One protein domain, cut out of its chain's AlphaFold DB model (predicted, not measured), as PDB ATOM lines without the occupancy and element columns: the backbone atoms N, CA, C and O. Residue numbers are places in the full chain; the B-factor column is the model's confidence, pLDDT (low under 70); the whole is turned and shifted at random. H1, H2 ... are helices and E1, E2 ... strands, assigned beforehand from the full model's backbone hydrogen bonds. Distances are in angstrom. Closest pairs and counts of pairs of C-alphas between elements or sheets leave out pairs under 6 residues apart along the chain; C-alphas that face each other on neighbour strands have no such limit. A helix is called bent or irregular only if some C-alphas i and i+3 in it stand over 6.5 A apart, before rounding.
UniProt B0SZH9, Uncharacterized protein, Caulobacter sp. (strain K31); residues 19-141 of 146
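AT A GLANCE: This is residues 19 to 141 of the 146 residues of an uncharacterized protein of Caulobacter sp. (strain K31) (UniProt B0SZH9). Two helices, H1 and H2, stand side by side, with a third, H3, making a corner at one end and a small three-stranded sheet beside H2. A bent hairpin, E1 and E2, reaches far out from this body as an arm. The 123 printed residues, mixed in class, hold H1 E1 E2 E3 E4 E5 H2 H3 in that order; the sheet E3 - E4 - E5 is antiparallel. The whole is only just loose, close to compact, with a radius of gyration of the C-alphas of 16.8 A and spans of 54 by 37 by 27 A.

IN THESE COORDINATES: H1, residues 19 to 42, begins at C-alpha (11.419, 15.777, -31.042) and is 34.9 A long. E1, residues 49 to 56, measures 21.8 A; E2, residues 62 to 69, measures 19.8 A and bends by 52 degrees at residue 66. E3, E4 and E5 are residues 75 to 77, 83 to 85 and 103 to 105. H2, residues 108 to 123, 23.6 A, is only just irregular: C-alphas 109 and 112 are 6.8 A apart. H3, residues 128 to 141, 19.8 A, ends at (23.204, 5.142, -39.073).

HOW THE PARTS SIT: H1 and H2 touch, closest at C-alphas Lys 35 and Pro 112, 5.5 A, at a shallow tilt of 12 degrees, opposite ways. H1 touches H3 with residues 20 to 24 alone, closest at C-alphas Lys 20 and Asp 128, 6.5 A, about perpendicular at 87 degrees. H2 only grazes the sheet, with residues 108 to 115. E3 E4 E5 form a meander, each strand the antiparallel neighbour of the one before: N 76 and O 84 are 3.0 A apart, N 85 and O 103 2.8 A, within hydrogen-bond range. In the antiparallel hairpin E1 and E2, N 53 and O 65 are 2.9 A apart. Every O i to N i+4 pair is within range in H1 and H3, 10 of 12 in H2.

THE WHOLE: The C-alphas farthest apart, Ala 59 and Ser 80, are 55.7 A apart. The printed part has no cut; the link E4 to E5 is long, and in it residues 88 to 89 pair antiparallel with 92 to 93. No printed residue is under 70 in pLDDT.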
ATOM      1  N   ALA A  19      10.771  16.376 -29.887       90.06
ATOM      2  CA  ALA A  19      11.419  15.777 -31.042       90.06
ATOM      3  C   ALA A  19      10.721  16.181 -32.347       90.06
ATOM      4  O   ALA A  19      11.408  16.389 -33.348       90.06
ATOM      5  N   LYS A  20       9.391  16.329 -32.332       93.12
ATOM      6  CA  LYS A  20       8.603  16.689 -33.515       93.12
ATOM      7  C   LYS A  20       8.854  18.142 -33.894       93.12
ATOM      8  O   LYS A  20       9.248  18.390 -35.029       93.12
ATOM      9  N   GLY A  21       8.787  19.068 -32.939       93.88
ATOM     10  CA  GLY A  21       9.134  20.475 -33.161       93.88
ATOM     11  C   GLY A  21      10.539  20.651 -33.744       93.88
ATOM     12  O   GLY A  21      10.705  21.265 -34.796       93.88
ATOM     13  N   ARG A  22      11.551  19.994 -33.158       93.38
ATOM     14  CA  ARG A  22      12.933  20.016 -33.689       93.38
ATOM     15  C   ARG A  22      13.054  19.426 -35.094       93.38
ATOM     16  O   ARG A  22      13.936  19.809 -35.863       93.38
ATOM     17  N   ASN A  23      12.232  18.437 -35.419       95.06
ATOM     18  CA  ASN A  23      12.209  17.820 -36.738       95.06
ATOM     19  C   ASN A  23      11.577  18.742 -37.784       95.06
ATOM     20  O   ASN A  23      12.145  18.884 -38.868       95.06
ATOM     21  N   ARG A  24      10.469  19.405 -37.437       96.25
ATOM     22  CA  ARG A  24       9.829  20.421 -38.279       96.25
ATOM     23  C   ARG A  24      10.772  21.589 -38.541       96.25
ATOM     24  O   ARG A  24      11.014  21.913 -39.697       96.25
ATOM     25  N   GLU A  25      11.410  22.131 -37.503       95.81
ATOM     26  CA  GLU A  25      12.372  23.237 -37.627       95.81
ATOM     27  C   GLU A  25      13.512  22.910 -38.609       95.81
ATOM     28  O   GLU A  25      13.872  23.723 -39.462       95.81
ATOM     29  N   LYS A  26      14.052  21.683 -38.557       95.31
ATOM     30  CA  LYS A  26      15.078  21.227 -39.509       95.31
ATOM     31  C   LYS A  26      14.579  21.217 -40.952       95.31
ATOM     32  O   LYS A  26      15.340  21.590 -41.844       95.31
ATOM     33  N   LEU A  27      13.350  20.758 -41.185       97.38
ATOM     34  CA  LEU A  27      12.768  20.734 -42.525       97.38
ATOM     35  C   LEU A  27      12.456  22.139 -43.034       97.38
ATOM     36  O   LEU A  27      12.823  22.444 -44.163       97.38
ATOM     37  N   VAL A  28      11.864  23.002 -42.206       97.75
ATOM     38  CA  VAL A  28      11.602  24.406 -42.562       97.75
ATOM     39  C   VAL A  28      12.907  25.113 -42.920       97.75
ATOM     40  O   VAL A  28      12.999  25.750 -43.964       97.75
ATOM     41  N   ARG A  29      13.971  24.922 -42.129       96.50
ATOM     42  CA  ARG A  29      15.295  25.480 -42.441       96.50
ATOM     43  C   ARG A  29      15.857  24.957 -43.763       96.50
ATOM     44  O   ARG A  29      16.442  25.727 -44.521       96.50
ATOM     45  N   TYR A  30      15.711  23.658 -44.035       97.06
ATOM     46  CA  TYR A  30      16.115  23.073 -45.315       97.06
ATOM     47  C   TYR A  30      15.333  23.689 -46.484       97.06
ATOM     48  O   TYR A  30      15.943  24.102 -47.465       97.06
ATOM     49  N   LEU A  31      14.008  23.785 -46.367       98.12
ATOM     50  CA  LEU A  31      13.117  24.345 -47.384       98.12
ATOM     51  C   LEU A  31      13.424  25.822 -47.655       98.12
ATOM     52  O   LEU A  31      13.583  26.202 -48.812       98.12
ATOM     53  N   ALA A  32      13.609  26.630 -46.609       97.81
ATOM     54  CA  ALA A  32      13.998  28.033 -46.734       97.81
ATOM     55  C   ALA A  32      15.337  28.195 -47.475       97.81
ATOM     56  O   ALA A  32      15.462  29.029 -48.371       97.81
ATOM     57  N   GLU A  33      16.326  27.354 -47.158       97.06
ATOM     58  CA  GLU A  33      17.606  27.347 -47.866       97.06
ATOM     59  C   GLU A  33      17.465  26.915 -49.333       97.06
ATOM     60  O   GLU A  33      18.087  27.516 -50.205       97.06
ATOM     61  N   GLN A  34      16.633  25.913 -49.634       98.19
ATOM     62  CA  GLN A  34      16.355  25.534 -51.020       98.19
ATOM     63  C   GLN A  34      15.666  26.666 -51.782       98.19
ATOM     64  O   GLN A  34      16.048  26.934 -52.916       98.19
ATOM     65  N   LYS A  35      14.717  27.376 -51.161       98.19
ATOM     66  CA  LYS A  35      14.045  28.529 -51.773       98.19
ATOM     67  C   LYS A  35      15.042  29.629 -52.133       98.19
ATOM     68  O   LYS A  35      15.016  30.133 -53.253       98.19
ATOM     69  N   ALA A  36      15.951  29.953 -51.215       97.88
ATOM     70  CA  ALA A  36      17.001  30.938 -51.452       97.88
ATOM     71  C   ALA A  36      17.992  30.481 -52.540       97.88
ATOM     72  O   ALA A  36      18.378  31.274 -53.395       97.88
ATOM     73  N   LEU A  37      18.348  29.191 -52.561       98.06
ATOM     74  CA  LEU A  37      19.200  28.609 -53.600       98.06
ATOM     75  C   LEU A  37      18.542  28.676 -54.988       98.06
ATOM     76  O   LEU A  37      19.232  28.950 -55.967       98.06
ATOM     77  N   VAL A  38      17.228  28.437 -55.085       97.94
ATOM     78  CA  VAL A  38      16.472  28.583 -56.342       97.94
ATOM     79  C   VAL A  38      16.464  30.038 -56.793       97.94
ATOM     80  O   VAL A  38      16.760  30.300 -57.952       97.94
ATOM     81  N   ALA A  39      16.182  30.977 -55.886       97.38
ATOM     82  CA  ALA A  39      16.163  32.403 -56.208       97.38
ATOM     83  C   ALA A  39      17.515  32.890 -56.756       97.38
ATOM     84  O   ALA A  39      17.551  33.499 -57.821       97.38
ATOM     85  N   ALA A  40      18.625  32.543 -56.093       97.38
ATOM     86  CA  ALA A  40      19.969  32.868 -56.574       97.38
ATOM     87  C   ALA A  40      20.255  32.231 -57.945       97.38
ATOM     88  O   ALA A  40      20.791  32.880 -58.836       97.38
ATOM     89  N   HIS A  41      19.842  30.975 -58.146       96.75
ATOM     90  CA  HIS A  41      20.034  30.291 -59.422       96.75
ATOM     91  C   HIS A  41      19.257  30.946 -60.572       96.75
ATOM     92  O   HIS A  41      19.817  31.112 -61.651       96.75
ATOM     93  N   LEU A  42      18.001  31.338 -60.338       96.75
ATOM     94  CA  LEU A  42      17.175  32.053 -61.317       96.75
ATOM     95  C   LEU A  42      17.738  33.446 -61.636       96.75
ATOM     96  O   LEU A  42      17.641  33.891 -62.774       96.75
ATOM     97  N   ALA A  43      18.359  34.106 -60.657       97.19
ATOM     98  CA  ALA A  43      19.046  35.383 -60.848       97.19
ATOM     99  C   ALA A  43      20.414  35.252 -61.552       97.19
ATOM    100  O   ALA A  43      21.016  36.260 -61.908       97.19
ATOM    101  N   GLY A  44      20.925  34.031 -61.750       96.56
ATOM    102  CA  GLY A  44      22.274  33.804 -62.278       96.56
ATOM    103  C   GLY A  44      23.393  34.123 -61.277       96.56
ATOM    104  O   GLY A  44      24.547  34.276 -61.670       96.56
ATOM    105  N   GLU A  45      23.073  34.203 -59.985       95.69
ATOM    106  CA  GLU A  45      23.997  34.583 -58.918       95.69
ATOM    107  C   GLU A  45      24.511  33.367 -58.123       95.69
ATOM    108  O   GLU A  45      23.813  32.354 -57.964       95.69
ATOM    109  N   PRO A  46      25.739  33.430 -57.573       92.75
ATOM    110  CA  PRO A  46      26.242  32.389 -56.691       92.75
ATOM    111  C   PRO A  46      25.518  32.408 -55.337       92.75
ATOM    112  O   PRO A  46      25.434  33.434 -54.665       92.75
ATOM    113  N   PHE A  47      25.072  31.238 -54.874       95.50
ATOM    114  CA  PHE A  47      24.527  31.092 -53.525       95.50
ATOM    115  C   PHE A  47      25.631  30.784 -52.506       95.50
ATOM    116  O   PHE A  47      26.164  29.670 -52.457       95.50
ATOM    117  N   ASN A  48      25.943  31.766 -51.662       93.00
ATOM    118  CA  ASN A  48      27.004  31.674 -50.663       93.00
ATOM    119  C   ASN A  48      26.441  31.288 -49.291       93.00
ATOM    120  O   ASN A  48      26.017  32.141 -48.515       93.00
ATOM    121  N   ALA A  49      26.460  29.994 -48.966       93.62
ATOM    122  CA  ALA A  49      26.107  29.523 -47.630       93.62
ATOM    123  C   ALA A  49      27.348  29.348 -46.753       93.62
ATOM    124  O   ALA A  49      28.377  28.833 -47.199       93.62
ATOM    125  N   THR A  50      27.225  29.678 -45.469       94.19
ATOM    126  CA  THR A  50      28.273  29.445 -44.471       94.19
ATOM    127  C   THR A  50      27.840  28.409 -43.432       94.19
ATOM    128  O   THR A  50      26.664  28.054 -43.277       94.19
ATOM    129  N   ARG A  51      28.824  27.843 -42.733       92.50
ATOM    130  CA  ARG A  51      28.647  27.096 -41.485       92.50
ATOM    131  C   ARG A  51      29.695  27.528 -40.481       92.50
ATOM    132  O   ARG A  51      30.845  27.772 -40.839       92.50
ATOM    133  N   VAL A  52      29.318  27.503 -39.212       93.69
ATOM    134  CA  VAL A  52      30.267  27.689 -38.119       93.69
ATOM    135  C   VAL A  52      31.060  26.400 -37.927       93.69
ATOM    136  O   VAL A  52      30.487  25.324 -37.736       93.69
ATOM    137  N   VAL A  53      32.384  26.504 -37.978       92.69
ATOM    138  CA  VAL A  53      33.318  25.414 -37.686       92.69
ATOM    139  C   VAL A  53      34.268  25.838 -36.579       92.69
ATOM    140  O   VAL A  53      34.618  27.008 -36.452       92.69
ATOM    141  N   THR A  54      34.699  24.880 -35.765       93.31
ATOM    142  CA  THR A  54      35.779  25.122 -34.809       93.31
ATOM    143  C   THR A  54      37.119  24.845 -35.475       93.31
ATOM    144  O   THR A  54      37.338  23.729 -35.947       93.31
ATOM    145  N   ARG A  55      38.008  25.839 -35.494       90.62
ATOM    146  CA  ARG A  55      39.395  25.706 -35.955       90.62
ATOM    147  C   ARG A  55      40.358  25.989 -34.809       90.62
ATOM    148  O   ARG A  55      39.992  26.641 -33.837       90.62
ATOM    149  N   LYS A  56      41.557  25.425 -34.912       92.69
ATOM    150  CA  LYS A  56      42.665  25.720 -34.007       92.69
ATOM    151  C   LYS A  56      43.439  26.896 -34.606       92.69
ATOM    152  O   LYS A  56      43.725  26.850 -35.802       92.69
ATOM    153  N   ASP A  57      43.684  27.937 -33.822       86.50
ATOM    154  CA  ASP A  57      44.549  29.047 -34.228       86.50
ATOM    155  C   ASP A  57      46.034  28.678 -34.072       86.50
ATOM    156  O   ASP A  57      46.376  27.590 -33.595       86.50
ATOM    157  N   GLU A  58      46.920  29.576 -34.501       85.31
ATOM    158  CA  GLU A  58      48.377  29.393 -34.428       85.31
ATOM    159  C   GLU A  58      48.881  29.246 -32.982       85.31
ATOM    160  O   GLU A  58      49.840  28.519 -32.734       85.31
ATOM    161  N   ALA A  59      48.191  29.858 -32.015       86.25
ATOM    162  CA  ALA A  59      48.480  29.751 -30.582       86.25
ATOM    163  C   ALA A  59      47.908  28.471 -29.940       86.25
ATOM    164  O   ALA A  59      48.165  28.164 -28.777       86.25
ATOM    165  N   GLY A  60      47.134  27.699 -30.695       88.12
ATOM    166  CA  GLY A  60      46.556  26.436 -30.288       88.12
ATOM    167  C   GLY A  60      45.178  26.501 -29.627       88.12
ATOM    168  O   GLY A  60      44.663  25.455 -29.217       88.12
ATOM    169  N   ASN A  61      44.543  27.670 -29.579       91.25
ATOM    170  CA  ASN A  61      43.197  27.845 -29.050       91.25
ATOM    171  C   ASN A  61      42.136  27.455 -30.082       91.25
ATOM    172  O   ASN A  61      42.323  27.555 -31.293       91.25
ATOM    173  N   ARG A  62      40.981  26.994 -29.594       91.88
ATOM    174  CA  ARG A  62      39.840  26.616 -30.437       91.88
ATOM    175  C   ARG A  62      38.919  27.815 -30.636       91.88
ATOM    176  O   ARG A  62      38.198  28.189 -29.716       91.88
ATOM    177  N   THR A  63      38.871  28.355 -31.846       91.88
ATOM    178  CA  THR A  63      37.997  29.477 -32.214       91.88
ATOM    179  C   THR A  63      36.855  29.012 -33.116       91.88
ATOM    180  O   THR A  63      36.975  28.039 -33.870       91.88
ATOM    181  N   ARG A  64      35.693  29.668 -33.008       92.88
ATOM    182  CA  ARG A  64      34.552  29.455 -33.910       92.88
ATOM    183  C   ARG A  64      34.667  30.440 -35.065       92.88
ATOM    184  O   ARG A  64      34.661  31.641 -34.829       92.88
ATOM    185  N   VAL A  65      34.750  29.927 -36.286       92.94
ATOM    186  CA  VAL A  65      34.860  30.735 -37.506       92.94
ATOM    187  C   VAL A  65      33.794  30.322 -38.511       92.94
ATOM    188  O   VAL A  65      33.387  29.156 -38.555       92.94
ATOM    189  N   GLU A  66      33.344  31.269 -39.328       94.31
ATOM    190  CA  GLU A  66      32.494  30.966 -40.472       94.31
ATOM    191  C   GLU A  66      33.333  30.388 -41.611       94.31
ATOM    192  O   GLU A  66      34.396  30.896 -41.956       94.31
ATOM    193  N   ALA A  67      32.864  29.286 -42.185       93.31
ATOM    194  CA  ALA A  67      33.468  28.666 -43.349       93.31
ATOM    195  C   ALA A  67      32.405  28.453 -44.431       93.31
ATOM    196  O   ALA A  67      31.271  28.088 -44.095       93.31
ATOM    197  N   PRO A  68      32.756  28.612 -45.718       93.56
ATOM    198  CA  PRO A  68      31.832  28.339 -46.805       93.56
ATOM    199  C   PRO A  68      31.381  26.876 -46.765       93.56
ATOM    200  O   PRO A  68      32.139  25.966 -46.405       93.56
ATOM    201  N   ARG A  69      30.125  26.643 -47.138       94.69
ATOM    202  CA  ARG A  69      29.578  25.307 -47.348       94.69
ATOM    203  C   ARG A  69      28.846  25.236 -48.670       94.69
ATOM    204  O   ARG A  69      28.137  26.153 -49.063       94.69
ATOM    205  N   HIS A  70      28.944  24.075 -49.296       92.69
ATOM    206  CA  HIS A  70      28.103  23.767 -50.434       92.69
ATOM    207  C   HIS A  70      26.681  23.427 -49.974       92.69
ATOM    208  O   HIS A  70      26.486  22.657 -49.025       92.69
ATOM    209  N   VAL A  71      25.690  23.979 -50.673       94.44
ATOM    210  CA  VAL A  71      24.288  23.588 -50.536       94.44
ATOM    211  C   VAL A  71      23.914  22.724 -51.721       94.44
ATOM    212  O   VAL A  71      23.888  23.179 -52.862       94.44
ATOM    213  N   ARG A  72      23.619  21.456 -51.435       93.88
ATOM    214  CA  ARG A  72      23.157  20.517 -52.451       93.88
ATOM    215  C   ARG A  72      21.807  20.991 -52.987       93.88
ATOM    216  O   ARG A  72      20.882  21.208 -52.201       93.88
ATOM    217  N   ARG A  73      21.681  21.059 -54.312       96.00
ATOM    218  CA  ARG A  73      20.392  21.281 -54.977       96.00
ATOM    219  C   ARG A  73      19.415  20.164 -54.601       96.00
ATOM    220  O   ARG A  73      19.746  18.973 -54.635       96.00
ATOM    221  N   GLY A  74      18.229  20.567 -54.167       96.62
ATOM    222  CA  GLY A  74      17.103  19.693 -53.858       96.62
ATOM    223  C   GLY A  74      16.334  19.271 -55.105       96.62
ATOM    224  O   GLY A  74      15.579  18.310 -55.034       96.62
ATOM    225  N   TRP A  75      16.563  19.941 -56.234       97.81
ATOM    226  CA  TRP A  75      15.945  19.635 -57.516       97.81
ATOM    227  C   TRP A  75      16.927  19.037 -58.520       97.81
ATOM    228  O   TRP A  75      18.147  19.181 -58.384       97.81
ATOM    229  N   PHE A  76      16.377  18.361 -59.520       97.19
ATOM    230  CA  PHE A  76      17.105  17.754 -60.626       97.19
ATOM    231  C   PHE A  76      16.190  17.609 -61.844       97.19
ATOM    232  O   PHE A  76      14.969  17.561 -61.697       97.19
ATOM    233  N   THR A  77      16.790  17.523 -63.026       97.06
ATOM    234  CA  THR A  77      16.110  17.112 -64.255       97.06
ATOM    235  C   THR A  77      16.417  15.648 -64.531       97.06
ATOM    236  O   THR A  77      17.545  15.202 -64.300       97.06
ATOM    237  N   ASP A  78      15.435  14.885 -64.989       95.56
ATOM    238  CA  ASP A  78      15.652  13.503 -65.415       95.56
ATOM    239  C   ASP A  78      16.084  13.420 -66.895       95.56
ATOM    240  O   ASP A  78      16.313  14.433 -67.560       95.56
ATOM    241  N   ALA A  79      16.199  12.197 -67.419       95.38
ATOM    242  CA  ALA A  79      16.540  11.960 -68.822       95.38
ATOM    243  C   ALA A  79      15.436  12.389 -69.808       95.38
ATOM    244  O   ALA A  79      15.725  12.581 -70.985       95.38
ATOM    245  N   SER A  80      14.188  12.534 -69.345       94.31
ATOM    246  CA  SER A  80      13.064  13.013 -70.157       94.31
ATOM    247  C   SER A  80      12.954  14.543 -70.189       94.31
ATOM    248  O   SER A  80      12.164  15.087 -70.955       94.31
ATOM    249  N   GLY A  81      13.770  15.240 -69.391       94.19
ATOM    250  CA  GLY A  81      13.734  16.693 -69.233       94.19
ATOM    251  C   GLY A  81      12.733  17.174 -68.180       94.19
ATOM    252  O   GLY A  81      12.605  18.380 -67.976       94.19
ATOM    253  N   GLY A  82      12.053  16.263 -67.479       96.62
ATOM    254  CA  GLY A  82      11.155  16.592 -66.379       96.62
ATOM    255  C   GLY A  82      11.925  17.134 -65.178       96.62
ATOM    256  O   GLY A  82      12.970  16.596 -64.806       96.62
ATOM    257  N   LEU A  83      11.410  18.198 -64.557       98.00
ATOM    258  CA  LEU A  83      11.985  18.794 -63.354       98.00
ATOM    259  C   LEU A  83      11.323  18.211 -62.101       98.00
ATOM    260  O   LEU A  83      10.102  18.166 -61.972       98.00
ATOM    261  N   PHE A  84      12.148  17.815 -61.137       98.31
ATOM    262  CA  PHE A  84      11.695  17.198 -59.898       98.31
ATOM    263  C   PHE A  84      12.347  17.841 -58.683       98.31
ATOM    264  O   PHE A  84      13.511  18.235 -58.729       98.31
ATOM    265  N   PHE A  85      11.623  17.876 -57.565       98.38
ATOM    266  CA  PHE A  85      12.133  18.280 -56.259       98.38
ATOM    267  C   PHE A  85      12.086  17.129 -55.259       98.38
ATOM    268  O   PHE A  85      11.095  16.414 -55.151       98.38
ATOM    269  N   THR A  86      13.150  16.972 -54.478       97.62
ATOM    270  CA  THR A  86      13.248  15.978 -53.412       97.62
ATOM    271  C   THR A  86      13.366  16.666 -52.062       97.62
ATOM    272  O   THR A  86      14.385  17.295 -51.769       97.62
ATOM    273  N   LEU A  87      12.382  16.447 -51.189       97.31
ATOM    274  CA  LEU A  87      12.486  16.820 -49.783       97.31
ATOM    275  C   LEU A  87      13.454  15.872 -49.064       97.31
ATOM    276  O   LEU A  87      13.349  14.653 -49.196       97.31
ATOM    277  N   ARG A  88      14.414  16.411 -48.304       95.62
ATOM    278  CA  ARG A  88      15.437  15.611 -47.614       95.62
ATOM    279  C   ARG A  88      15.423  15.831 -46.117       95.62
ATOM    280  O   ARG A  88      15.331  16.962 -45.650       95.62
ATOM    281  N   TYR A  89      15.651  14.753 -45.374       94.50
ATOM    282  CA  TYR A  89      15.990  14.826 -43.959       94.50
ATOM    283  C   TYR A  89      17.455  14.422 -43.761       94.50
ATOM    284  O   TYR A  89      17.842  13.249 -43.772       94.50
ATOM    285  N   GLY A  90      18.316  15.433 -43.631       88.88
ATOM    286  CA  GLY A  90      19.760  15.236 -43.701       88.88
ATOM    287  C   GLY A  90      20.195  14.833 -45.112       88.88
ATOM    288  O   GLY A  90      19.953  15.560 -46.068       88.88
ATOM    289  N   ALA A  91      20.866  13.688 -45.253       88.44
ATOM    290  CA  ALA A  91      21.390  13.245 -46.549       88.44
ATOM    291  C   ALA A  91      20.357  12.485 -47.405       88.44
ATOM    292  O   ALA A  91      20.491  12.444 -48.632       88.44
ATOM    293  N   LYS A  92      19.332  11.889 -46.779       92.81
ATOM    294  CA  LYS A  92      18.382  10.995 -47.450       92.81
ATOM    295  C   LYS A  92      17.126  11.740 -47.943       92.81
ATOM    296  O   LYS A  92      16.626  12.594 -47.207       92.81
ATOM    297  N   PRO A  93      16.617  11.413 -49.147       95.88
ATOM    298  CA  PRO A  93      15.252  11.733 -49.567       95.88
ATOM    299  C   PRO A  93      14.212  11.211 -48.574       95.88
ATOM    300  O   PRO A  93      14.399  10.131 -48.016       95.88
ATOM    301  N   LEU A  94      13.137  11.966 -48.372       96.25
ATOM    302  CA  LEU A  94      11.941  11.487 -47.690       96.25
ATOM    303  C   LEU A  94      11.004  10.814 -48.690       96.25
ATOM    304  O   LEU A  94      10.833  11.290 -49.810       96.25
ATOM    305  N   GLU A  95      10.393   9.719 -48.259       94.75
ATOM    306  CA  GLU A  95       9.361   9.003 -48.999       94.75
ATOM    307  C   GLU A  95       7.992   9.580 -48.626       94.75
ATOM    308  O   GLU A  95       7.505   9.381 -47.517       94.75
ATOM    309  N   LEU A  96       7.405  10.366 -49.527       92.62
ATOM    310  CA  LEU A  96       6.155  11.097 -49.286       92.62
ATOM    311  C   LEU A  96       4.923  10.199 -49.464       92.62
ATOM    312  O   LEU A  96       3.892  10.408 -48.835       92.62
ATOM    313  N   ALA A  97       5.058   9.183 -50.311       92.25
ATOM    314  CA  ALA A  97       4.140   8.066 -50.483       92.25
ATOM    315  C   ALA A  97       4.964   6.836 -50.879       92.25
ATOM    316  O   ALA A  97       6.130   6.980 -51.239       92.25
ATOM    317  N   LYS A  98       4.377   5.635 -50.845       92.44
ATOM    318  CA  LYS A  98       5.106   4.383 -51.103       92.44
ATOM    319  C   LYS A  98       5.891   4.429 -52.427       92.44
ATOM    320  O   LYS A  98       5.290   4.509 -53.494       92.44
ATOM    321  N   GLY A  99       7.220   4.369 -52.354       93.12
ATOM    322  CA  GLY A  99       8.154   4.462 -53.483       93.12
ATOM    323  C   GLY A  99       8.364   5.870 -54.064       93.12
ATOM    324  O   GLY A  99       9.196   6.043 -54.951       93.12
ATOM    325  N   MET A 100       7.658   6.888 -53.566       95.62
ATOM    326  CA  MET A 100       7.631   8.241 -54.125       95.62
ATOM    327  C   MET A 100       8.465   9.200 -53.272       95.62
ATOM    328  O   MET A 100       8.056   9.623 -52.191       95.62
ATOM    329  N   THR A 101       9.647   9.568 -53.773       96.25
ATOM    330  CA  THR A 101      10.606  10.465 -53.085       96.25
ATOM    331  C   THR A 101      10.810  11.811 -53.786       96.25
ATOM    332  O   THR A 101      11.643  12.626 -53.375       96.25
ATOM    333  N   ALA A 102      10.069  12.049 -54.866       96.56
ATOM    334  CA  ALA A 102      10.199  13.224 -55.708       96.56
ATOM    335  C   ALA A 102       8.825  13.821 -56.023       96.56
ATOM    336  O   ALA A 102       7.835  13.105 -56.147       96.56
ATOM    337  N   ILE A 103       8.794  15.141 -56.149       97.31
ATOM    338  CA  ILE A 103       7.628  15.943 -56.510       97.31
ATOM    339  C   ILE A 103       7.896  16.499 -57.902       97.31
ATOM    340  O   ILE A 103       8.944  17.110 -58.112       97.31
ATOM    341  N   SER A 104       6.978  16.272 -58.841       97.12
ATOM    342  CA  SER A 104       7.062  16.860 -60.180       97.12
ATOM    343  C   SER A 104       6.846  18.370 -60.106       97.12
ATOM    344  O   SER A 104       5.979  18.844 -59.369       97.12
ATOM    345  N   VAL A 105       7.647  19.120 -60.852       97.62
ATOM    346  CA  VAL A 105       7.591  20.577 -60.924       97.62
ATOM    347  C   VAL A 105       7.596  20.965 -62.394       97.62
ATOM    348  O   VAL A 105       8.431  20.493 -63.153       97.62
ATOM    349  N   GLU A 106       6.675  21.833 -62.801       93.69
ATOM    350  CA  GLU A 106       6.534  22.229 -64.206       93.69
ATOM    351  C   GLU A 106       7.805  22.900 -64.749       93.69
ATOM    352  O   GLU A 106       8.306  22.549 -65.814       93.69
ATOM    353  N   LYS A 107       8.339  23.861 -63.991       96.31
ATOM    354  CA  LYS A 107       9.528  24.647 -64.334       96.31
ATOM    355  C   LYS A 107      10.186  25.207 -63.085       96.31
ATOM    356  O   LYS A 107       9.577  25.241 -62.012       96.31
ATOM    357  N   LEU A 108      11.431  25.659 -63.203       97.00
ATOM    358  CA  LEU A 108      12.205  26.063 -62.031       97.00
ATOM    359  C   LEU A 108      11.598  27.279 -61.316       97.00
ATOM    360  O   LEU A 108      11.661  27.364 -60.093       97.00
ATOM    361  N   GLU A 109      10.923  28.158 -62.048       97.62
ATOM    362  CA  GLU A 109      10.212  29.330 -61.530       97.62
ATOM    363  C   GLU A 109       8.999  28.949 -60.668       97.62
ATOM    364  O   GLU A 109       8.575  29.736 -59.825       97.62
ATOM    365  N   ALA A 110       8.447  27.743 -60.844       97.69
ATOM    366  CA  ALA A 110       7.338  27.233 -60.037       97.69
ATOM    367  C   ALA A 110       7.812  26.571 -58.729       97.69
ATOM    368  O   ALA A 110       7.035  26.424 -57.782       97.69
ATOM    369  N   LEU A 111       9.093  26.193 -58.636       98.25
ATOM    370  CA  LEU A 111       9.642  25.495 -57.474       98.25
ATOM    371  C   LEU A 111       9.505  26.280 -56.149       98.25
ATOM    372  O   LEU A 111       9.169  25.652 -55.142       98.25
ATOM    373  N   PRO A 112       9.691  27.617 -56.086       98.19
ATOM    374  CA  PRO A 112       9.478  28.369 -54.849       98.19
ATOM    375  C   PRO A 112       8.061  28.215 -54.276       98.19
ATOM    376  O   PRO A 112       7.913  28.093 -53.062       98.19
ATOM    377  N   ALA A 113       7.033  28.145 -55.130       98.12
ATOM    378  CA  ALA A 113       5.649  27.951 -54.695       98.12
ATOM    379  C   ALA A 113       5.403  26.527 -54.160       98.12
ATOM    380  O   ALA A 113       4.713  26.344 -53.156       98.12
ATOM    381  N   VAL A 114       6.018  25.512 -54.782       98.19
ATOM    382  CA  VAL A 114       6.003  24.130 -54.267       98.19
ATOM    383  C   VAL A 114       6.662  24.067 -52.884       98.19
ATOM    384  O   VAL A 114       6.124  23.442 -51.969       98.19
ATOM    385  N   ILE A 115       7.792  24.758 -52.699       98.44
ATOM    386  CA  ILE A 115       8.494  24.849 -51.412       98.44
ATOM    387  C   ILE A 115       7.628  25.527 -50.337       98.44
ATOM    388  O   ILE A 115       7.616  25.067 -49.195       98.44
ATOM    389  N   ASP A 116       6.873  26.572 -50.681       98.44
ATOM    390  CA  ASP A 116       5.966  27.240 -49.738       98.44
ATOM    391  C   ASP A 116       4.823  26.321 -49.291       98.44
ATOM    392  O   ASP A 116       4.509  26.253 -48.101       98.44
ATOM    393  N   THR A 117       4.250  25.551 -50.218       98.31
ATOM    394  CA  THR A 117       3.239  24.533 -49.895       98.31
ATOM    395  C   THR A 117       3.807  23.458 -48.968       98.31
ATOM    396  O   THR A 117       3.191  23.130 -47.955       98.31
ATOM    397  N   LEU A 118       5.016  22.958 -49.248       97.88
ATOM    398  CA  LEU A 118       5.691  21.993 -48.374       97.88
ATOM    399  C   LEU A 118       5.986  22.570 -46.990       97.88
ATOM    400  O   LEU A 118       5.853  21.861 -45.998       97.88
ATOM    401  N   THR A 119       6.367  23.845 -46.908       98.25
ATOM    402  CA  THR A 119       6.648  24.508 -45.628       98.25
ATOM    403  C   THR A 119       5.395  24.538 -44.757       98.25
ATOM    404  O   THR A 119       5.452  24.112 -43.604       98.25
ATOM    405  N   LYS A 120       4.243  24.902 -45.333       98.31
ATOM    406  CA  LYS A 120       2.948  24.867 -44.636       98.31
ATOM    407  C   LYS A 120       2.573  23.456 -44.173       98.31
ATOM    408  O   LYS A 120       2.163  23.287 -43.029       98.31
ATOM    409  N   ALA A 121       2.771  22.440 -45.017       97.81
ATOM    410  CA  ALA A 121       2.508  21.043 -44.652       97.81
ATOM    411  C   ALA A 121       3.412  20.557 -43.497       97.81
ATOM    412  O   ALA A 121       2.965  19.838 -42.601       97.81
ATOM    413  N   VAL A 122       4.687  20.976 -43.472       97.50
ATOM    414  CA  VAL A 122       5.605  20.702 -42.350       97.50
ATOM    415  C   VAL A 122       5.120  21.376 -41.068       97.50
ATOM    416  O   VAL A 122       5.099  20.737 -40.016       97.50
ATOM    417  N   GLU A 123       4.740  22.651 -41.134       96.25
ATOM    418  CA  GLU A 123       4.278  23.424 -39.975       96.25
ATOM    419  C   GLU A 123       2.977  22.858 -39.391       96.25
ATOM    420  O   GLU A 123       2.868  22.705 -38.170       96.25
ATOM    421  N   ALA A 124       2.054  22.436 -40.261       97.12
ATOM    422  CA  ALA A 124       0.826  21.728 -39.900       97.12
ATOM    423  C   ALA A 124       1.075  20.319 -39.325       97.12
ATOM    424  O   ALA A 124       0.185  19.729 -38.714       97.12
ATOM    425  N   GLY A 125       2.292  19.781 -39.459       95.81
ATOM    426  CA  GLY A 125       2.673  18.473 -38.927       95.81
ATOM    427  C   GLY A 125       2.271  17.285 -39.799       95.81
ATOM    428  O   GLY A 125       2.374  16.147 -39.344       95.81
ATOM    429  N   GLU A 126       1.869  17.513 -41.050       96.69
ATOM    430  CA  GLU A 126       1.456  16.453 -41.983       96.69
ATOM    431  C   GLU A 126       2.590  15.453 -42.260       96.69
ATOM    432  O   GLU A 126       2.361  14.267 -42.489       96.69
ATOM    433  N   LEU A 127       3.841  15.917 -42.172       96.25
ATOM    434  CA  LEU A 127       5.037  15.109 -42.414       96.25
ATOM    435  C   LEU A 127       5.648  14.509 -41.135       96.25
ATOM    436  O   LEU A 127       6.687  13.852 -41.198       96.25
ATOM    437  N   ASP A 128       5.025  14.677 -39.966       95.94
ATOM    438  CA  ASP A 128       5.595  14.213 -38.694       95.94
ATOM    439  C   ASP A 128       5.888  12.709 -38.684       95.94
ATOM    440  O   ASP A 128       6.923  12.284 -38.161       95.94
ATOM    441  N   ALA A 129       4.989  11.899 -39.249       94.94
ATOM    442  CA  ALA A 129       5.121  10.446 -39.261       94.94
ATOM    443  C   ALA A 129       6.354  10.005 -40.064       94.94
ATOM    444  O   ALA A 129       7.240   9.337 -39.524       94.94
ATOM    445  N   VAL A 130       6.460  10.450 -41.322       95.31
ATOM    446  CA  VAL A 130       7.594  10.117 -42.199       95.31
ATOM    447  C   VAL A 130       8.912  10.653 -41.639       95.31
ATOM    448  O   VAL A 130       9.931   9.958 -41.647       95.31
ATOM    449  N   VAL A 131       8.912  11.862 -41.070       95.25
ATOM    450  CA  VAL A 131      10.130  12.463 -40.516       95.25
ATOM    451  C   VAL A 131      10.578  11.758 -39.243       95.25
ATOM    452  O   VAL A 131      11.778  11.609 -39.021       95.25
ATOM    453  N   THR A 132       9.643  11.294 -38.413       94.56
ATOM    454  CA  THR A 132       9.977  10.524 -37.209       94.56
ATOM    455  C   THR A 132      10.700   9.232 -37.581       94.56
ATOM    456  O   THR A 132      11.756   8.942 -37.014       94.56
ATOM    457  N   VAL A 133      10.209   8.507 -38.590       93.88
ATOM    458  CA  VAL A 133      10.876   7.302 -39.112       93.88
ATOM    459  C   VAL A 133      12.267   7.643 -39.653       93.88
ATOM    460  O   VAL A 133      13.260   7.039 -39.240       93.88
ATOM    461  N   ALA A 134      12.377   8.679 -40.491       93.94
ATOM    462  CA  ALA A 134      13.656   9.116 -41.050       93.94
ATOM    463  C   ALA A 134      14.663   9.568 -39.974       93.94
ATOM    464  O   ALA A 134      15.871   9.342 -40.106       93.94
ATOM    465  N   ALA A 135      14.193  10.191 -38.890       92.88
ATOM    466  CA  ALA A 135      15.024  10.604 -37.765       92.88
ATOM    467  C   ALA A 135      15.591   9.396 -37.005       92.88
ATOM    468  O   ALA A 135      16.790   9.379 -36.711       92.88
ATOM    469  N   VAL A 136      14.767   8.372 -36.752       92.19
ATOM    470  CA  VAL A 136      15.206   7.110 -36.134       92.19
ATOM    471  C   VAL A 136      16.234   6.409 -37.019       92.19
ATOM    472  O   VAL A 136      17.301   6.022 -36.540       92.19
ATOM    473  N   GLU A 137      15.982   6.299 -38.324       90.94
ATOM    474  CA  GLU A 137      16.952   5.718 -39.258       90.94
ATOM    475  C   GLU A 137      18.278   6.475 -39.277       90.94
ATOM    476  O   GLU A 137      19.355   5.875 -39.274       90.94
ATOM    477  N   ARG A 138      18.217   7.809 -39.308       89.69
ATOM    478  CA  ARG A 138      19.411   8.649 -39.275       89.69
ATOM    479  C   ARG A 138      20.217   8.399 -38.005       89.69
ATOM    480  O   ARG A 138      21.438   8.316 -38.093       89.69
ATOM    481  N   GLN A 139      19.553   8.280 -36.856       87.75
ATOM    482  CA  GLN A 139      20.213   7.994 -35.586       87.75
ATOM    483  C   GLN A 139      20.872   6.612 -35.595       87.75
ATOM    484  O   GLN A 139      22.030   6.503 -35.204       87.75
ATOM    485  N   ARG A 140      20.191   5.580 -36.113       87.19
ATOM    486  CA  ARG A 140      20.763   4.226 -36.256       87.19
ATOM    487  C   ARG A 140      22.026   4.212 -37.121       87.19
ATOM    488  O   ARG A 140      22.959   3.472 -36.832       87.19
ATOM    489  N   ASN A 141      22.063   5.044 -38.159       82.44
ATOM    490  CA  ASN A 141      23.204   5.142 -39.073       82.44
ATOM    491  C   ASN A 141      24.337   6.038 -38.548       82.44
ATOM    492  O   ASN A 141      25.436   6.030 -39.104       82.44
TER     493      ASN A 141